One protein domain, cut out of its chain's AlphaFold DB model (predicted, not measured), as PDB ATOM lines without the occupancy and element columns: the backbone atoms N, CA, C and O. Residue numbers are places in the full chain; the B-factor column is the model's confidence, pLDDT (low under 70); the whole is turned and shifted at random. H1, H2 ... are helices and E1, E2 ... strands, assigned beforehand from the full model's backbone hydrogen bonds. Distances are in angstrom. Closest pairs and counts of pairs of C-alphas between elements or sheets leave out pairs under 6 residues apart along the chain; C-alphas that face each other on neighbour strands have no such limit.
ATOM      1  N   THR A   5     327.547 237.315 118.542       90.31
ATOM      2  CA  THR A   5     327.930 238.718 118.373       90.31
ATOM      3  C   THR A   5     328.524 239.236 119.679       90.31
ATOM      4  O   THR A   5     328.151 238.773 120.752       90.31
ATOM      5  N   VAL A   6     329.431 240.206 119.615       88.88
ATOM      6  CA  VAL A   6     329.996 240.827 120.819       88.88
ATOM      7  C   VAL A   6     329.127 242.013 121.233       88.88
ATOM      8  O   VAL A   6     328.794 242.851 120.394       88.88
ATOM      9  N   ILE A   7     328.760 242.081 122.513       84.38
ATOM     10  CA  ILE A   7     328.108 243.244 123.127       84.38
ATOM     11  C   ILE A   7     328.984 243.788 124.259       84.38
ATOM     12  O   ILE A   7     329.495 243.015 125.065       84.38
ATOM     13  N   SER A   8     329.146 245.109 124.338       80.69
ATOM     14  CA  SER A   8     329.851 245.758 125.452       80.69
ATOM     15  C   SER A   8     328.860 246.043 126.576       80.69
ATOM     16  O   SER A   8     327.858 246.726 126.361       80.69
ATOM     17  N   VAL A   9     329.147 245.552 127.781       81.75
ATOM     18  CA  VAL A   9     328.332 245.776 128.983       81.75
ATOM     19  C   VAL A   9     329.167 246.502 130.030       81.75
ATOM     20  O   VAL A   9     330.311 246.127 130.290       81.75
ATOM     21  N   ASN A  10     328.589 247.532 130.649       80.50
ATOM     22  CA  ASN A  10     329.216 248.293 131.725       80.50
ATOM     23  C   ASN A  10     328.459 248.076 133.042       80.50
ATOM     24  O   ASN A  10     327.249 248.277 133.123       80.50
ATOM     25  N   PHE A  11     329.177 247.669 134.084       75.44
ATOM     26  CA  PHE A  11     328.649 247.443 135.422       75.44
ATOM     27  C   PHE A  11     329.121 248.549 136.362       75.44
ATOM     28  O   PHE A  11     330.269 248.561 136.818       75.44
ATOM     29  N   GLY A  12     328.204 249.457 136.693       72.19
ATOM     30  CA  GLY A  12     328.381 250.435 137.760       72.19
ATOM     31  C   GLY A  12     328.048 249.834 139.125       72.19
ATOM     32  O   GLY A  12     326.937 249.354 139.342       72.19
ATOM     33  N   PHE A  13     328.979 249.875 140.079       74.44
ATOM     34  CA  PHE A  13     328.718 249.388 141.440       74.44
ATOM     35  C   PHE A  13     328.199 250.503 142.344       74.44
ATOM     36  O   PHE A  13     328.641 251.645 142.253       74.44
ATOM     37  N   ARG A  14     327.286 250.179 143.264       66.19
ATOM     38  CA  ARG A  14     326.845 251.129 144.297       66.19
ATOM     39  C   ARG A  14     327.933 251.302 145.359       66.19
ATOM     40  O   ARG A  14     328.673 250.365 145.666       66.19
ATOM     41  N   LYS A  15     328.019 252.504 145.929       75.62
ATOM     42  CA  LYS A  15     328.833 252.770 147.120       75.62
ATOM     43  C   LYS A  15     328.219 252.034 148.312       75.62
ATOM     44  O   LYS A  15     326.994 251.975 148.430       75.62
ATOM     45  N   ASN A  16     329.051 251.435 149.156       69.56
ATOM     46  CA  ASN A  16     328.553 250.735 150.334       69.56
ATOM     47  C   ASN A  16     327.950 251.753 151.325       69.56
ATOM     48  O   ASN A  16     328.511 252.828 151.519       69.56
ATOM     49  N   LYS A  17     326.807 251.429 151.939       66.19
ATOM     50  CA  LYS A  17     326.143 252.308 152.915       66.19
ATOM     51  C   LYS A  17     326.958 252.458 154.203       66.19
ATOM     52  O   LYS A  17     326.945 253.529 154.798       66.19
ATOM     53  N   ASP A  18     327.718 251.425 154.568       69.50
ATOM     54  CA  ASP A  18     328.451 251.363 155.841       69.50
ATOM     55  C   ASP A  18     329.939 251.724 155.706       69.50
ATOM     56  O   ASP A  18     330.659 251.847 156.695       69.50
ATOM     57  N   SER A  19     330.432 251.908 154.478       67.19
ATOM     58  CA  SER A  19     331.820 252.300 154.229       67.19
ATOM     59  C   SER A  19     331.897 253.278 153.069       67.19
ATOM     60  O   SER A  19     331.267 253.059 152.040       67.19
ATOM     61  N   ASN A  20     332.762 254.289 153.158       72.19
ATOM     62  CA  ASN A  20     332.933 255.291 152.100       72.19
ATOM     63  C   ASN A  20     333.580 254.738 150.802       72.19
ATOM     64  O   ASN A  20     333.939 255.506 149.914       72.19
ATOM     65  N   TRP A  21     333.750 253.419 150.697       76.12
ATOM     66  CA  TRP A  21     334.391 252.719 149.594       76.12
ATOM     67  C   TRP A  21     333.391 252.334 148.493       76.12
ATOM     68  O   TRP A  21     332.287 251.844 148.757       76.12
ATOM     69  N   LYS A  22     333.810 252.536 147.240       74.00
ATOM     70  CA  LYS A  22     333.086 252.152 146.026       74.00
ATOM     71  C   LYS A  22     333.980 251.244 145.184       74.00
ATOM     72  O   LYS A  22     335.156 251.541 144.985       74.00
ATOM     73  N   ARG A  23     333.415 250.142 144.687       79.00
ATOM     74  CA  ARG A  23     334.113 249.236 143.764       79.00
ATOM     75  C   ARG A  23     334.298 249.915 142.398       79.00
ATOM     76  O   ARG A  23     333.347 250.554 141.943       79.00
ATOM     77  N   PRO A  24     335.462 249.765 141.739       80.19
ATOM     78  CA  PRO A  24     335.643 250.224 140.365       80.19
ATOM     79  C   PRO A  24     334.607 249.593 139.435       80.19
ATOM     80  O   PRO A  24     334.270 248.418 139.601       80.19
ATOM     81  N   ASN A  25     334.117 250.369 138.469       81.69
ATOM     82  CA  ASN A  25     333.219 249.865 137.436       81.69
ATOM     83  C   ASN A  25     333.931 248.798 136.592       81.69
ATOM     84  O   ASN A  25     335.154 248.829 136.438       81.69
ATOM     85  N   VAL A  26     333.162 247.857 136.052       82.94
ATOM     86  CA  VAL A  26     333.679 246.793 135.186       82.94
ATOM     87  C   VAL A  26     333.021 246.919 133.825       82.94
ATOM     88  O   VAL A  26     331.803 246.817 133.725       82.94
ATOM     89  N   GLN A  27     333.832 247.098 132.788       83.31
ATOM     90  CA  GLN A  27     333.390 247.020 131.402       83.31
ATOM     91  C   GLN A  27     333.901 245.718 130.793       83.31
ATOM     92  O   GLN A  27     335.070 245.369 130.971       83.31
ATOM     93  N   LEU A  28     333.023 244.985 130.113       86.38
ATOM     94  CA  LEU A  28     333.374 243.724 129.478       86.38
ATOM     95  C   LEU A  28     332.625 243.541 128.160       86.38
ATOM     96  O   LEU A  28     331.418 243.769 128.075       86.38
ATOM     97  N   ASP A  29     333.363 243.052 127.173       89.25
ATOM     98  CA  ASP A  29     332.832 242.559 125.913       89.25
ATOM     99  C   ASP A  29     332.371 241.108 126.095       89.25
ATOM    100  O   ASP A  29     333.170 240.202 126.339       89.25
ATOM    101  N   VAL A  30     331.059 240.892 126.019       87.94
ATOM    102  CA  VAL A  30     330.415 239.593 126.227       87.94
ATOM    103  C   VAL A  30     330.022 239.005 124.868       87.94
ATOM    104  O   VAL A  30     329.366 239.693 124.080       87.94
ATOM    105  N   PRO A  31     330.344 237.731 124.580       89.94
ATOM    106  CA  PRO A  31     329.738 237.028 123.457       89.94
ATOM    107  C   PRO A  31     328.262 236.742 123.767       89.94
ATOM    108  O   PRO A  31     327.937 235.991 124.685       89.94
ATOM    109  N   ALA A  32     327.365 237.336 122.991       88.69
ATOM    110  CA  ALA A  32     325.926 237.109 123.035       88.69
ATOM    111  C   ALA A  32     325.463 236.334 121.788       88.69
ATOM    112  O   ALA A  32     326.097 236.449 120.738       88.69
ATOM    113  N   PRO A  33     324.364 235.561 121.850       91.00
ATOM    114  CA  PRO A  33     323.813 234.891 120.674       91.00
ATOM    115  C   PRO A  33     323.494 235.880 119.545       91.00
ATOM    116  O   PRO A  33     322.857 236.912 119.765       91.00
ATOM    117  N   SER A  34     323.936 235.565 118.328       92.12
ATOM    118  CA  SER A  34     323.529 236.296 117.127       92.12
ATOM    119  C   SER A  34     322.113 235.880 116.708       92.12
ATOM    120  O   SER A  34     321.548 234.923 117.238       92.12
ATOM    121  N   LYS A  35     321.524 236.568 115.721       89.56
ATOM    122  CA  LYS A  35     320.235 236.154 115.136       89.56
ATOM    123  C   LYS A  35     320.271 234.690 114.684       89.56
ATOM    124  O   LYS A  35     319.350 233.937 114.985       89.56
ATOM    125  N   ASP A  36     321.328 234.308 113.974       91.62
ATOM    126  CA  ASP A  36     321.482 232.951 113.451       91.62
ATOM    127  C   ASP A  36     321.704 231.950 114.591       91.62
ATOM    128  O   ASP A  36     321.107 230.876 114.576       91.62
ATOM    129  N   GLY A  37     322.442 232.343 115.638       91.94
ATOM    130  CA  GLY A  37     322.601 231.543 116.854       91.94
ATOM    131  C   GLY A  37     321.285 231.302 117.600       91.94
ATOM    132  O   GLY A  37     321.046 230.195 118.071       91.94
ATOM    133  N   ILE A  38     320.387 232.293 117.659       93.31
ATOM    134  CA  ILE A  38     319.044 232.128 118.248       93.31
ATOM    135  C   ILE A  38     318.193 231.174 117.402       93.31
ATOM    136  O   ILE A  38     317.511 230.307 117.946       93.31
ATOM    137  N   ILE A  39     318.239 231.300 116.072       94.06
ATOM    138  CA  ILE A  39     317.523 230.385 115.168       94.06
ATOM    139  C   ILE A  39     318.042 228.952 115.346       94.06
ATOM    140  O   ILE A  39     317.244 228.019 115.434       94.06
ATOM    141  N   ALA A  40     319.361 228.775 115.435       92.81
ATOM    142  CA  ALA A  40     319.980 227.479 115.684       92.81
ATOM    143  C   ALA A  40     319.577 226.906 117.052       92.81
ATOM    144  O   ALA A  40     319.215 225.738 117.131       92.81
ATOM    145  N   ALA A  41     319.559 227.731 118.104       92.75
ATOM    146  CA  ALA A  41     319.125 227.338 119.445       92.75
ATOM    147  C   ALA A  41     317.669 226.839 119.478       92.75
ATOM    148  O   ALA A  41     317.372 225.855 120.148       92.75
ATOM    149  N   LEU A  42     316.766 227.481 118.729       93.81
ATOM    150  CA  LEU A  42     315.359 227.069 118.644       93.81
ATOM    151  C   LEU A  42     315.156 225.777 117.843       93.81
ATOM    152  O   LEU A  42     314.275 224.985 118.177       93.81
ATOM    153  N   ASN A  43     315.958 225.574 116.796       94.25
ATOM    154  CA  ASN A  43     315.898 224.389 115.934       94.25
ATOM    155  C   ASN A  43     316.734 223.209 116.454       94.25
ATOM    156  O   ASN A  43     316.696 222.138 115.854       94.25
ATOM    157  N   GLY A  44     317.518 223.416 117.510       91.19
ATOM    158  CA  GLY A  44     318.390 222.403 118.085       91.19
ATOM    159  C   GLY A  44     317.638 221.330 118.871       91.19
ATOM    160  O   GLY A  44     316.490 221.505 119.287       91.19
ATOM    161  N   ASP A  45     318.336 220.224 119.118       92.81
ATOM    162  CA  ASP A  45     317.788 219.070 119.835       92.81
ATOM    163  C   ASP A  45     317.836 219.223 121.366       92.81
ATOM    164  O   ASP A  45     317.231 218.419 122.072       92.81
ATOM    165  N   ASP A  46     318.540 220.236 121.897       94.00
ATOM    166  CA  ASP A  46     318.626 220.485 123.342       94.00
ATOM    167  C   ASP A  46     317.373 221.227 123.844       94.00
ATOM    168  O   ASP A  46     317.212 222.427 123.579       94.00
ATOM    169  N   PRO A  47     316.482 220.553 124.593       93.88
ATOM    170  CA  PRO A  47     315.266 221.178 125.087       93.88
ATOM    171  C   PRO A  47     315.555 222.312 126.074       93.88
ATOM    172  O   PRO A  47     314.844 223.306 126.046       93.88
ATOM    173  N   ASN A  48     316.616 222.235 126.885       95.06
ATOM    174  CA  ASN A  48     316.878 223.246 127.914       95.06
ATOM    175  C   ASN A  48     317.254 224.594 127.296       95.06
ATOM    176  O   ASN A  48     316.838 225.647 127.774       95.06
ATOM    177  N   VAL A  49     318.047 224.565 126.221       92.44
ATOM    178  CA  VAL A  49     318.445 225.778 125.498       92.44
ATOM    179  C   VAL A  49     317.232 226.403 124.813       92.44
ATOM    180  O   VAL A  49     317.029 227.614 124.911       92.44
ATOM    181  N   ARG A  50     316.401 225.589 124.157       94.06
ATOM    182  CA  ARG A  50     315.171 226.064 123.518       94.06
ATOM    183  C   ARG A  50     314.202 226.659 124.539       94.06
ATOM    184  O   ARG A  50     313.695 227.757 124.314       94.06
ATOM    185  N   ASP A  51     313.978 225.968 125.650       94.44
ATOM    186  CA  ASP A  51     313.051 226.394 126.696       94.44
ATOM    187  C   ASP A  51     313.530 227.698 127.347       94.44
ATOM    188  O   ASP A  51     312.735 228.614 127.518       94.44
ATOM    189  N   LEU A  52     314.841 227.866 127.568       94.38
ATOM    190  CA  LEU A  52     315.411 229.130 128.048       94.38
ATOM    191  C   LEU A  52     315.131 230.304 127.094       94.38
ATOM    192  O   LEU A  52     314.821 231.412 127.539       94.38
ATOM    193  N   VAL A  53     315.245 230.085 125.780       93.88
ATOM    194  CA  VAL A  53     314.929 231.119 124.780       93.88
ATOM    195  C   VAL A  53     313.434 231.449 124.805       93.88
ATOM    196  O   VAL A  53     313.071 232.626 124.759       93.88
ATOM    197  N   LEU A  54     312.566 230.439 124.913       92.94
ATOM    198  CA  LEU A  54     311.119 230.636 125.015       92.94
ATOM    199  C   LEU A  54     310.738 231.381 126.298       92.94
ATOM    200  O   LEU A  54     309.985 232.350 126.225       92.94
ATOM    201  N   ASP A  55     311.311 231.013 127.440       92.50
ATOM    202  CA  ASP A  55     311.083 231.670 128.728       92.50
ATOM    203  C   ASP A  55     311.506 233.139 128.703       92.50
ATOM    204  O   ASP A  55     310.785 234.002 129.207       92.50
ATOM    205  N   ALA A  56     312.629 233.458 128.053       90.25
ATOM    206  CA  ALA A  56     313.050 234.843 127.863       90.25
ATOM    207  C   ALA A  56     312.013 235.652 127.057       90.25
ATOM    208  O   ALA A  56     311.709 236.795 127.407       90.25
ATOM    209  N   VAL A  57     311.424 235.063 126.009       91.56
ATOM    210  CA  VAL A  57     310.368 235.705 125.204       91.56
ATOM    211  C   VAL A  57     309.053 235.811 125.987       91.56
ATOM    212  O   VAL A  57     308.421 236.870 125.976       91.56
ATOM    213  N   HIS A  58     308.656 234.767 126.718       91.75
ATOM    214  CA  HIS A  58     307.495 234.795 127.612       91.75
ATOM    215  C   HIS A  58     307.648 235.869 128.695       91.75
ATOM    216  O   HIS A  58     306.682 236.563 129.026       91.75
ATOM    217  N   GLY A  59     308.865 236.069 129.203       86.69
ATOM    218  CA  GLY A  59     309.202 237.133 130.144       86.69
ATOM    219  C   GLY A  59     308.854 238.525 129.612       86.69
ATOM    220  O   GLY A  59     308.296 239.341 130.342       86.69
ATOM    221  N   VAL A  60     309.093 238.788 128.323       88.62
ATOM    222  CA  VAL A  60     308.734 240.072 127.691       88.62
ATOM    223  C   VAL A  60     307.218 240.276 127.674       88.62
ATOM    224  O   VAL A  60     306.735 241.342 128.056       88.62
ATOM    225  N   VAL A  61     306.461 239.255 127.266       90.56
ATOM    226  CA  VAL A  61     304.992 239.324 127.187       90.56
ATOM    227  C   VAL A  61     304.377 239.493 128.575       90.56
ATOM    228  O   VAL A  61     303.538 240.366 128.786       90.56
ATOM    229  N   THR A  62     304.827 238.699 129.544       89.25
ATOM    230  CA  THR A  62     304.316 238.747 130.923       89.25
ATOM    231  C   THR A  62     304.695 240.044 131.637       89.25
ATOM    232  O   THR A  62     303.874 240.590 132.371       89.25
ATOM    233  N   SER A  63     305.891 240.591 131.389       83.06
ATOM    234  CA  SER A  63     306.280 241.917 131.888       83.06
ATOM    235  C   SER A  63     305.397 243.021 131.304       83.06
ATOM    236  O   SER A  63     304.977 243.923 132.029       83.06
ATOM    237  N   HIS A  64     305.074 242.943 130.010       86.69
ATOM    238  CA  HIS A  64     304.158 243.892 129.384       86.69
ATOM    239  C   HIS A  64     302.748 243.797 129.981       86.69
ATOM    240  O   HIS A  64     302.189 244.822 130.363       86.69
ATOM    241  N   LEU A  65     302.212 242.583 130.165       87.75
ATOM    242  CA  LEU A  65     300.920 242.371 130.828       87.75
ATOM    243  C   LEU A  65     300.909 242.938 132.255       87.75
ATOM    244  O   LEU A  65     299.984 243.658 132.622       87.75
ATOM    245  N   ARG A  66     301.963 242.681 133.041       83.19
ATOM    246  CA  ARG A  66     302.094 243.214 134.406       83.19
ATOM    247  C   ARG A  66     302.010 244.738 134.440       83.19
ATOM    248  O   ARG A  66     301.431 245.282 135.367       83.19
ATOM    249  N   SER A  67     302.502 245.425 133.409       80.00
ATOM    250  CA  SER A  67     302.378 246.882 133.346       80.00
ATOM    251  C   SER A  67     300.926 247.371 133.272       80.00
ATOM    252  O   SER A  67     300.653 248.462 133.760       80.00
ATOM    253  N   PHE A  68     299.987 246.598 132.717       82.69
ATOM    254  CA  PHE A  68     298.562 246.947 132.765       82.69
ATOM    255  C   PHE A  68     298.001 246.743 134.171       82.69
ATOM    256  O   PHE A  68     297.382 247.656 134.706       82.69
ATOM    257  N   VAL A  69     298.311 245.602 134.793       82.19
ATOM    258  CA  VAL A  69     297.892 245.273 136.167       82.19
ATOM    259  C   VAL A  69     298.378 246.323 137.170       82.19
ATOM    260  O   VAL A  69     297.621 246.792 138.007       82.19
ATOM    261  N   ASP A  70     299.637 246.747 137.065       75.88
ATOM    262  CA  ASP A  70     300.220 247.734 137.982       75.88
ATOM    263  C   ASP A  70     299.647 249.150 137.782       75.88
ATOM    264  O   ASP A  70     299.786 250.018 138.651       75.88
ATOM    265  N   ASN A  71     299.060 249.425 136.615       72.81
ATOM    266  CA  ASN A  71     298.520 250.737 136.264       72.81
ATOM    267  C   ASN A  71     297.002 250.843 136.440       72.81
ATOM    268  O   ASN A  71     296.509 251.971 136.460       72.81
ATOM    269  N   ASP A  72     296.305 249.722 136.600       78.62
ATOM    270  CA  ASP A  72     294.859 249.639 136.768       78.62
ATOM    271  C   ASP A  72     294.519 248.843 138.038       78.62
ATOM    272  O   ASP A  72     294.690 247.628 138.098       78.62
ATOM    273  N   LEU A  73     294.049 249.540 139.078       79.12
ATOM    274  CA  LEU A  73     293.689 248.913 140.358       79.12
ATOM    275  C   LEU A  73     292.440 248.030 140.254       79.12
ATOM    276  O   LEU A  73     292.247 247.163 141.108       79.12
ATOM    277  N   ASP A  74     291.630 248.236 139.218       90.19
ATOM    278  CA  ASP A  74     290.398 247.500 138.959       90.19
ATOM    279  C   ASP A  74     290.604 246.432 137.872       90.19
ATOM    280  O   ASP A  74     289.636 245.914 137.318       90.19
ATOM    281  N   PHE A  75     291.858 246.070 137.567       89.12
ATOM    282  CA  PHE A  75     292.186 245.102 136.525       89.12
ATOM    283  C   PHE A  75     291.481 243.754 136.750       89.12
ATOM    284  O   PHE A  75     291.653 243.091 137.780       89.12
ATOM    285  N   THR A  76     290.719 243.311 135.750       94.00
ATOM    286  CA  THR A  76     289.912 242.081 135.801       94.00
ATOM    287  C   THR A  76     290.352 241.040 134.772       94.00
ATOM    288  O   THR A  76     291.095 241.331 133.833       94.00
ATOM    289  N   GLN A  77     289.832 239.814 134.906       93.31
ATOM    290  CA  GLN A  77     289.984 238.778 133.880       93.31
ATOM    291  C   GLN A  77     289.430 239.238 132.521       93.31
ATOM    292  O   GLN A  77     290.103 239.061 131.513       93.31
ATOM    293  N   GLU A  78     288.270 239.905 132.499       94.62
ATOM    294  CA  GLU A  78     287.672 240.443 131.265       94.62
ATOM    295  C   GLU A  78     288.602 241.446 130.568       94.62
ATOM    296  O   GLU A  78     288.748 241.425 129.347       94.62
ATOM    297  N   THR A  79     289.296 242.284 131.346       90.31
ATOM    298  CA  THR A  79     290.295 243.223 130.816       90.31
ATOM    299  C   THR A  79     291.474 242.473 130.194       90.31
ATOM    300  O   THR A  79     291.933 242.821 129.107       90.31
ATOM    301  N   CYS A  80     291.954 241.412 130.849       91.62
ATOM    302  CA  CYS A  80     293.023 240.568 130.318       91.62
ATOM    303  C   CYS A  80     292.621 239.875 129.007       91.62
ATOM    304  O   CYS A  80     293.408 239.861 128.057       91.62
ATOM    305  N   ASP A  81     291.409 239.323 128.950       94.25
ATOM    306  CA  ASP A  81     290.892 238.623 127.774       94.25
ATOM    307  C   ASP A  81     290.740 239.592 126.593       94.25
ATOM    308  O   ASP A  81     291.222 239.304 125.497       94.25
ATOM    309  N   ALA A  82     290.213 240.799 126.831       93.00
ATOM    310  CA  ALA A  82     290.129 241.848 125.816       93.00
ATOM    311  C   ALA A  82     291.514 242.245 125.266       93.00
ATOM    312  O   ALA A  82     291.699 242.351 124.053       93.00
ATOM    313  N   LEU A  83     292.530 242.404 126.129       91.31
ATOM    314  CA  LEU A  83     293.906 242.683 125.690       91.31
ATOM    315  C   LEU A  83     294.475 241.560 124.807       91.31
ATOM    316  O   LEU A  83     295.239 241.830 123.870       91.31
ATOM    317  N   ALA A  84     294.138 240.305 125.111       91.19
ATOM    318  CA  ALA A  84     294.551 239.152 124.323       91.19
ATOM    319  C   ALA A  84     293.840 239.117 122.959       91.19
ATOM    320  O   ALA A  84     294.513 238.967 121.935       91.19
ATOM    321  N   GLU A  85     292.520 239.316 122.930       92.50
ATOM    322  CA  GLU A  85     291.700 239.331 121.709       92.50
ATOM    323  C   GLU A  85     292.078 240.475 120.759       92.50
ATOM    324  O   GLU A  85     292.208 240.271 119.552       92.50
ATOM    325  N   GLU A  86     292.356 241.663 121.298       92.06
ATOM    326  CA  GLU A  86     292.833 242.820 120.531       92.06
ATOM    327  C   GLU A  86     294.287 242.660 120.041       92.06
ATOM    328  O   GLU A  86     294.814 243.507 119.316       92.06
ATOM    329  N   GLY A  87     294.972 241.583 120.442       90.75
ATOM    330  CA  GLY A  87     296.348 241.294 120.048       90.75
ATOM    331  C   GLY A  87     297.394 242.199 120.705       90.75
ATOM    332  O   GLY A  87     298.556 242.193 120.275       90.75
ATOM    333  N   LYS A  88     297.027 242.943 121.757       88.12
ATOM    334  CA  LYS A  88     297.930 243.836 122.507       88.12
ATOM    335  C   LYS A  88     299.025 243.072 123.253       88.12
ATOM    336  O   LYS A  88     300.114 243.596 123.456       88.12
ATOM    337  N   LEU A  89     298.788 241.800 123.574       90.62
ATOM    338  CA  LEU A  89     299.790 240.922 124.194       90.62
ATOM    339  C   LEU A  89     300.716 240.228 123.178       90.62
ATOM    340  O   LEU A  89     301.630 239.500 123.565       90.62
ATOM    341  N   SER A  90     300.511 240.430 121.873       91.38
ATOM    342  CA  SER A  90     301.335 239.778 120.854       91.38
ATOM    343  C   SER A  90     302.754 240.352 120.813       91.38
ATOM    344  O   SER A  90     302.960 241.564 120.908       91.38
ATOM    345  N   LEU A  91     303.748 239.495 120.552       89.50
ATOM    346  CA  LEU A  91     305.136 239.940 120.388       89.50
ATOM    347  C   LEU A  91     305.267 240.994 119.279       89.50
ATOM    348  O   LEU A  91     306.056 241.923 119.409       89.50
ATOM    349  N   LYS A  92     304.465 240.887 118.210       90.12
ATOM    350  CA  LYS A  92     304.425 241.876 117.126       90.12
ATOM    351  C   LYS A  92     303.945 243.236 117.622       90.12
ATOM    352  O   LYS A  92     304.556 244.239 117.268       90.12
ATOM    353  N   HIS A  93     302.877 243.284 118.417       89.38
ATOM    354  CA  HIS A  93     302.392 244.537 118.991       89.38
ATOM    355  C   HIS A  93     303.466 245.161 119.885       89.38
ATOM    356  O   HIS A  93     303.910 246.276 119.614       89.38
ATOM    357  N   ILE A  94     303.981 244.390 120.848       86.94
ATOM    358  CA  ILE A  94     305.039 244.829 121.766       86.94
ATOM    359  C   ILE A  94     306.256 245.332 120.983       86.94
ATOM    360  O   ILE A  94     306.805 246.387 121.293       86.94
ATOM    361  N   ALA A  95     306.643 244.630 119.913       84.94
ATOM    362  CA  ALA A  95     307.758 244.988 119.045       84.94
ATOM    363  C   ALA A  95     307.562 246.281 118.232       84.94
ATOM    364  O   ALA A  95     308.543 246.777 117.670       84.94
ATOM    365  N   ASN A  96     306.357 246.854 118.200       84.44
ATOM    366  CA  ASN A  96     306.054 248.137 117.561       84.44
ATOM    367  C   ASN A  96     305.701 249.251 118.560       84.44
ATOM    368  O   ASN A  96     305.634 250.409 118.159       84.44
ATOM    369  N   ILE A  97     305.551 248.942 119.854       81.19
ATOM    370  CA  ILE A  97     305.463 249.963 120.910       81.19
ATOM    371  C   ILE A  97     306.755 250.799 120.890       81.19
ATOM    372  O   ILE A  97     307.836 250.197 120.798       81.19
ATOM    373  N   PRO A  98     306.696 252.141 120.994       72.12
ATOM    374  CA  PRO A  98     307.886 252.977 121.101       72.12
ATOM    375  C   PRO A  98     308.866 252.426 122.137       72.12
ATOM    376  O   PRO A  98     308.479 251.960 123.208       72.12
ATOM    377  N   LYS A  99     310.163 252.449 121.822       63.81
ATOM    378  CA  LYS A  99     311.201 251.814 122.654       63.81
ATOM    379  C   LYS A  99     311.167 252.315 124.111       63.81
ATOM    380  O   LYS A  99     311.416 251.531 125.022       63.81
ATOM    381  N   ALA A 100     310.798 253.585 124.303       60.88
ATOM    382  CA  ALA A 100     310.575 254.241 125.594       60.88
ATOM    383  C   ALA A 100     309.493 253.558 126.451       60.88
ATOM    384  O   ALA A 100     309.660 253.386 127.655       60.88
ATOM    385  N   ASP A 101     308.403 253.141 125.809       64.31
ATOM    386  CA  ASP A 101     307.225 252.553 126.450       64.31
ATOM    387  C   ASP A 101     307.333 251.031 126.578       64.31
ATOM    388  O   ASP A 101     306.683 250.420 127.423       64.31
ATOM    389  N   ARG A 102     308.206 250.411 125.775       62.12
ATOM    390  CA  ARG A 102     308.524 248.981 125.866       62.12
ATOM    391  C   ARG A 102     309.454 248.658 127.033       62.12
ATOM    392  O   ARG A 102     309.387 247.564 127.585       62.12
ATOM    393  N   ASN A 103     310.353 249.578 127.376       59.66
ATOM    394  CA  ASN A 103     311.380 249.345 128.383       59.66
ATOM    395  C   ASN A 103     310.831 249.705 129.770       59.66
ATOM    396  O   ASN A 103     310.917 250.844 130.220       59.66
TER     397      ASN A 103
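AT A GLANCE: This is residues 5 to 103 of the 199 residues of an uncharacterized protein of Candidatus Macondimonas diazotrophica (UniProt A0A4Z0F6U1). A two-stranded hairpin, E1 and E2, is held off to one side of the long helix H2, and the short helix H1 joins the two at a corner with one end of H2. On the other side of H2 the chain turns through H3 and comes back to it with the short H4 and H5. The 99 printed residues, mixed in class, hold two strands and then five helices, in the order E1 E2 H1 H2 H3 H4 H5; the sheet is antiparallel. The whole is only just extended, close to loose, with a radius of gyration of the C-alphas of 19.1 A and spans of 51 by 42 by 26 A.

HOW THE PARTS SIT: Strands E1, residues 5 to 11, and E2, residues 26 to 33, form an antiparallel hairpin at 149 degrees; N 7 and O 30 are 2.9 A apart, within hydrogen-bond range. H1, residues 35 to 43, touches residues 49 to 53 of H2, residues 47 to 71, only just about perpendicular at 72 degrees; the closest C-alphas, of Leu 42 and Arg 50, are 5.0 A apart. H3, residues 77 to 85, is near H2, with 8 pairs of C-alphas within 10 A. H4, residues 91 to 94, only just touches residues 61 to 64 of H2, with 3 pairs within 8 A; the closest C-alphas, of Val 61 and Leu 91, are 6.8 A apart. H5, residues 99 to 102, is close to but not clearly touching H2, the closest C-alphas, of His 64 and Arg 102, being 7.6 A apart. E1 and E2 are apart from H2. In H1 and H3 every O i to N i+4 pair is within hydrogen-bond range, in H2 20 of 21; H4 and H5 are too short for such a pair.

IN THESE COORDINATES: E1 begins at C-alpha 5 (327.930, 238.718, 118.373) and is 19.2 A long; E2 is 21.2 A. H2 spans 35.8 A to C-alpha 71 (298.520, 250.737, 136.264); H1 spans 12.6 A, H3 12.3 A, H4 and H5 5.1 A each.

THE WHOLE: The C-alphas of Asn 20 and Glu 85, 53.7 A apart, are the farthest. The printed part has no cut; the link E1 to E2 is long, and its residues 16 to 21 stand free. Low confidence, pLDDT under 70, falls on residues 14, 16 to 19 and 99 to 103.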